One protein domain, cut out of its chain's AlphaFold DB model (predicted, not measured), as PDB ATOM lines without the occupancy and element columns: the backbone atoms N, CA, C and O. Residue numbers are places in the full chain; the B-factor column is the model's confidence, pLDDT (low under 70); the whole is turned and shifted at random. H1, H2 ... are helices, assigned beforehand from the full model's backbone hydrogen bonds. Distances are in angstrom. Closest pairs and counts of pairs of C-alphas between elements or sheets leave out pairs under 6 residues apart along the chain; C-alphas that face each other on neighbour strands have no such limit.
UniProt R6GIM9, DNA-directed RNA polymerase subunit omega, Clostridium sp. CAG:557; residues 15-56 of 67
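AT A GLANCE: This is residues 15 to 56 of the 67 residues of the protein "DNA-directed RNA polymerase subunit omega" of Clostridium sp. CAG:557 (UniProt R6GIM9). One long straight helix, H1, makes the length of the model, and a short helix, H2, packs slantwise on one side of its middle. From the far end of H1 the link, residues 38 to 44, folds back to bring the chain to H2. The printed part has 42 residues with two named helices, H1 then H2, and no named strand; the class is all helix. It is only just compact, close to loose, with a radius of gyration of the C-alphas of 10.7 A, and a rod of 35 by 16 by 14 A.

HOW THE PARTS SIT: H1, residues 16 to 37, touches H2, residues 45 to 54, with its residues 23 to 31 alone. The closest C-alphas, those of Ala 27 and Pro 45, are 4.8 A apart. The two helices run opposite ways at a steep tilt of 56 degrees. In H1 and H2 every O i to N i+4 pair is within hydrogen-bond range.

IN THESE COORDINATES: H1 measures 31.8 A from C-alpha 16 at (31.283, -6.811, 39.466) to C-alpha 37 at (54.022, -28.259, 33.759). H2 measures 14.3 A and ends with C-alpha 54 at (30.297, -21.133, 37.256).

THE WHOLE: The C-alphas farthest apart, those of Ser 15 and Gly 38, are 34.6 A apart. The printed part has no cut, and the link from H1 to H2 is short, with 7 residues. Mean pLDDT of the printed part is 92.0, and no printed residue is under 70.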
ATOM      1  N   SER A  15      31.025  -7.320  44.305       80.12
ATOM      2  CA  SER A  15      31.158  -6.287  43.279       80.12
ATOM      3  C   SER A  15      31.501  -6.927  41.932       80.12
ATOM      4  O   SER A  15      32.336  -7.833  41.849       80.12
ATOM      5  N   ARG A  16      30.913  -6.415  40.842       83.12
ATOM      6  CA  ARG A  16      31.283  -6.811  39.466       83.12
ATOM      7  C   ARG A  16      32.786  -6.657  39.224       83.12
ATOM      8  O   ARG A  16      33.387  -7.488  38.551       83.12
ATOM      9  N   TYR A  17      33.395  -5.623  39.803       86.38
ATOM     10  CA  TYR A  17      34.834  -5.393  39.698       86.38
ATOM     11  C   TYR A  17      35.634  -6.487  40.396       86.38
ATOM     12  O   TYR A  17      36.591  -7.003  39.823       86.38
ATOM     13  N   SER A  18      35.210  -6.900  41.588       85.38
ATOM     14  CA  SER A  18      35.861  -7.992  42.307       85.38
ATOM     15  C   SER A  18      35.756  -9.303  41.547       85.38
ATOM     16  O   SER A  18      36.754 -10.008  41.451       85.38
ATOM     17  N   LEU A  19      34.602  -9.596  40.932       86.38
ATOM     18  CA  LEU A  19      34.454 -10.767  40.064       86.38
ATOM     19  C   LEU A  19      35.466 -10.750  38.914       86.38
ATOM     20  O   LEU A  19      36.176 -11.733  38.710       86.38
ATOM     21  N   VAL A  20      35.587  -9.626  38.202       89.19
ATOM     22  CA  VAL A  20      36.568  -9.477  37.114       89.19
ATOM     23  C   VAL A  20      37.995  -9.685  37.625       89.19
ATOM     24  O   VAL A  20      38.774 -10.404  36.998       89.19
ATOM     25  N   ILE A  21      38.336  -9.111  38.780       90.00
ATOM     26  CA  ILE A  21      39.659  -9.268  39.398       90.00
ATOM     27  C   ILE A  21      39.919 -10.733  39.777       90.00
ATOM     28  O   ILE A  21      41.008 -11.240  39.509       90.00
ATOM     29  N   GLY A  22      38.944 -11.431  40.366       90.25
ATOM     30  CA  GLY A  22      39.070 -12.847  40.726       90.25
ATOM     31  C   GLY A  22      39.251 -13.749  39.512       90.25
ATOM     32  O   GLY A  22      40.171 -14.565  39.496       90.25
ATOM     33  N   ILE A  23      38.449 -13.547  38.462       91.81
ATOM     34  CA  ILE A  23      38.593 -14.268  37.188       91.81
ATOM     35  C   ILE A  23      39.985 -14.021  36.595       91.81
ATOM     36  O   ILE A  23      40.648 -14.965  36.175       91.81
ATOM     37  N   ALA A  24      40.459 -12.772  36.589       94.19
ATOM     38  CA  ALA A  24      41.773 -12.434  36.048       94.19
ATOM     39  C   ALA A  24      42.920 -13.087  36.836       94.19
ATOM     40  O   ALA A  24      43.866 -13.592  36.230       94.19
ATOM     41  N   LYS A  25      42.840 -13.105  38.173       94.12
ATOM     42  CA  LYS A  25      43.807 -13.813  39.029       94.12
ATOM     43  C   LYS A  25      43.822 -15.304  38.706       94.12
ATOM     44  O   LYS A  25      44.879 -15.843  38.389       94.12
ATOM     45  N   ARG A  26      42.645 -15.930  38.670       94.75
ATOM     46  CA  ARG A  26      42.501 -17.356  38.370       94.75
ATOM     47  C   ARG A  26      43.023 -17.721  36.979       94.75
ATOM     48  O   ARG A  26      43.730 -18.709  36.819       94.75
ATOM     49  N   ALA A  27      42.737 -16.902  35.972       96.44
ATOM     50  CA  ALA A  27      43.236 -17.114  34.617       96.44
ATOM     51  C   ALA A  27      44.774 -17.091  34.550       96.44
ATOM     52  O   ALA A  27      45.365 -17.884  33.818       96.44
ATOM     53  N   ARG A  28      45.432 -16.213  35.326       97.06
ATOM     54  CA  ARG A  28      46.903 -16.175  35.422       97.06
ATOM     55  C   ARG A  28      47.465 -17.421  36.098       97.06
ATOM     56  O   ARG A  28      48.461 -17.945  35.614       97.06
ATOM     57  N   GLU A  29      46.829 -17.914  37.160       96.38
ATOM     58  CA  GLU A  29      47.223 -19.176  37.807       96.38
ATOM     59  C   GLU A  29      47.156 -20.351  36.828       96.38
ATOM     60  O   GLU A  29      48.107 -21.116  36.721       96.38
ATOM     61  N   ILE A  30      46.062 -20.466  36.066       96.19
ATOM     62  CA  ILE A  30      45.889 -21.525  35.062       96.19
ATOM     63  C   ILE A  30      46.998 -21.458  34.006       96.19
ATOM     64  O   ILE A  30      47.600 -22.482  33.688       96.19
ATOM     65  N   ALA A  31      47.289 -20.262  33.488       96.44
ATOM     66  CA  ALA A  31      48.350 -20.067  32.506       96.44
ATOM     67  C   ALA A  31      49.736 -20.421  33.076       96.44
ATOM     68  O   ALA A  31      50.464 -21.193  32.459       96.44
ATOM     69  N   SER A  32      50.063 -19.922  34.272       97.00
ATOM     70  CA  SER A  32      51.344 -20.189  34.941       97.00
ATOM     71  C   SER A  32      51.527 -21.675  35.250       97.00
ATOM     72  O   SER A  32      52.604 -22.221  35.037       97.00
ATOM     73  N   ASN A  33      50.481 -22.351  35.725       96.50
ATOM     74  CA  ASN A  33      50.529 -23.784  36.010       96.50
ATOM     75  C   ASN A  33      50.698 -24.605  34.728       96.50
ATOM     76  O   ASN A  33      51.383 -25.623  34.737       96.50
ATOM     77  N   ALA A  34      50.071 -24.192  33.627       96.25
ATOM     78  CA  ALA A  34      50.239 -24.869  32.351       96.25
ATOM     79  C   ALA A  34      51.668 -24.717  31.817       96.25
ATOM     80  O   ALA A  34      52.270 -25.707  31.415       96.25
ATOM     81  N   GLU A  35      52.233 -23.512  31.898       95.12
ATOM     82  CA  GLU A  35      53.613 -23.228  31.502       95.12
ATOM     83  C   GLU A  35      54.625 -24.030  32.334       95.12
ATOM     84  O   GLU A  35      55.474 -24.714  31.770       95.12
ATOM     85  N   GLN A  36      54.485 -24.027  33.664       96.38
ATOM     86  CA  GLN A  36      55.378 -24.762  34.572       96.38
ATOM     87  C   GLN A  36      55.352 -26.276  34.345       96.38
ATOM     88  O   GLN A  36      56.379 -26.935  34.474       96.38
ATOM     89  N   ASN A  37      54.187 -26.826  33.998       95.38
ATOM     90  CA  ASN A  37      54.022 -28.259  33.759       95.38
ATOM     91  C   ASN A  37      54.259 -28.662  32.291       95.38
ATOM     92  O   ASN A  37      54.161 -29.843  31.970       95.38
ATOM     93  N   GLY A  38      54.533 -27.709  31.391       94.12
ATOM     94  CA  GLY A  38      54.657 -27.967  29.952       94.12
ATOM     95  C   GLY A  38      53.345 -28.393  29.274       94.12
ATOM     96  O   GLY A  38      53.369 -29.011  28.210       94.12
ATOM     97  N   ASN A  39      52.197 -28.080  29.879       94.50
ATOM     98  CA  ASN A  39      50.879 -28.444  29.367       94.50
ATOM     99  C   ASN A  39      50.407 -27.438  28.309       94.50
ATOM    100  O   ASN A  39      50.315 -26.239  28.566       94.50
ATOM    101  N   ILE A  40      50.017 -27.932  27.132       92.44
ATOM    102  CA  ILE A  40      49.415 -27.095  26.088       92.44
ATOM    103  C   ILE A  40      47.934 -26.879  26.412       92.44
ATOM    104  O   ILE A  40      47.143 -27.824  26.425       92.44
ATOM    105  N   LEU A  41      47.545 -25.624  26.646       92.81
ATOM    106  CA  LEU A  41      46.145 -25.250  26.844       92.81
ATOM    107  C   LEU A  41      45.415 -25.160  25.500       92.81
ATOM    108  O   LEU A  41      45.797 -24.389  24.622       92.81
ATOM    109  N   THR A  42      44.333 -25.925  25.358       93.25
ATOM    110  CA  THR A  42      43.440 -25.890  24.185       93.25
ATOM    111  C   THR A  42      42.379 -24.791  24.288       93.25
ATOM    112  O   THR A  42      41.923 -24.256  23.280       93.25
ATOM    113  N   GLU A  43      42.008 -24.432  25.516       93.25
ATOM    114  CA  GLU A  43      41.056 -23.380  25.862       93.25
ATOM    115  C   GLU A  43      41.784 -22.145  26.397       93.25
ATOM    116  O   GLU A  43      42.852 -22.234  27.009       93.25
ATOM    117  N   LYS A  44      41.184 -20.964  26.215       93.88
ATOM    118  CA  LYS A  44      41.764 -19.735  26.770       93.88
ATOM    119  C   LYS A  44      41.705 -19.798  28.303       93.88
ATOM    120  O   LYS A  44      40.629 -20.067  28.837       93.88
ATOM    121  N   PRO A  45      42.780 -19.430  29.027       95.38
ATOM    122  CA  PRO A  45      42.796 -19.453  30.495       95.38
ATOM    123  C   PRO A  45      41.633 -18.685  31.138       95.38
ATOM    124  O   PRO A  45      41.113 -19.080  32.174       95.38
ATOM    125  N   VAL A  46      41.183 -17.603  30.493       94.38
ATOM    126  CA  VAL A  46      40.037 -16.802  30.947       94.38
ATOM    127  C   VAL A  46      38.720 -17.582  30.869       94.38
ATOM    128  O   VAL A  46      37.915 -17.486  31.789       94.38
ATOM    129  N   ASN A  47      38.505 -18.384  29.822       93.44
ATOM    130  CA  ASN A  47      37.310 -19.228  29.707       93.44
ATOM    131  C   ASN A  47      37.310 -20.324  30.776       93.44
ATOM    132  O   ASN A  47      36.291 -20.555  31.420       93.44
ATOM    133  N   LEU A  48      38.468 -20.955  30.991       93.94
ATOM    134  CA  LEU A  48      38.648 -21.968  32.030       93.94
ATOM    135  C   LEU A  48      38.363 -21.388  33.419       93.94
ATOM    136  O   LEU A  48      37.595 -21.968  34.180       93.94
ATOM    137  N   ALA A  49      38.885 -20.192  33.708       93.31
ATOM    138  CA  ALA A  49      38.586 -19.482  34.946       93.31
ATOM    139  C   ALA A  49      37.086 -19.183  35.093       93.31
ATOM    140  O   ALA A  49      36.518 -19.392  36.157       93.31
ATOM    141  N   ILE A  50      36.411 -18.724  34.036       90.25
ATOM    142  CA  ILE A  50      34.963 -18.470  34.079       90.25
ATOM    143  C   ILE A  50      34.183 -19.749  34.402       90.25
ATOM    144  O   ILE A  50      33.260 -19.698  35.212       90.25
ATOM    145  N   ASN A  51      34.548 -20.885  33.803       90.50
ATOM    146  CA  ASN A  51      33.910 -22.169  34.091       90.50
ATOM    147  C   ASN A  51      34.144 -22.603  35.542       90.50
ATOM    148  O   ASN A  51      33.195 -22.993  36.212       90.50
ATOM    149  N   ASP A  52      35.361 -22.426  36.059       90.75
ATOM    150  CA  ASP A  52      35.695 -22.673  37.465       90.75
ATOM    151  C   ASP A  52      34.782 -21.884  38.429       90.75
ATOM    152  O   ASP A  52      34.312 -22.423  39.433       90.75
ATOM    153  N   PHE A  53      34.475 -20.620  38.115       86.44
ATOM    154  CA  PHE A  53      33.543 -19.805  38.905       86.44
ATOM    155  C   PHE A  53      32.073 -20.217  38.725       86.44
ATOM    156  O   PHE A  53      31.321 -20.190  39.697       86.44
ATOM    157  N   LYS A  54      31.656 -20.618  37.516       85.44
ATOM    158  CA  LYS A  54      30.297 -21.133  37.256       85.44
ATOM    159  C   LYS A  54      30.020 -22.453  37.971       85.44
ATOM    160  O   LYS A  54      28.907 -22.682  38.419       85.44
ATOM    161  N   GLU A  55      31.029 -23.308  38.081       88.00
ATOM    162  CA  GLU A  55      30.948 -24.598  38.775       88.00
ATOM    163  C   GLU A  55      31.128 -24.469  40.297       88.00
ATOM    164  O   GLU A  55      31.222 -25.480  40.988       88.00
ATOM    165  N   HIS A  56      31.197 -23.243  40.831       82.94
ATOM    166  CA  HIS A  56      31.423 -22.961  42.252       82.94
ATOM    167  C   HIS A  56      32.694 -23.609  42.832       82.94
ATOM    168  O   HIS A  56      32.791 -23.836  44.036       82.94
TER     169      HIS A  56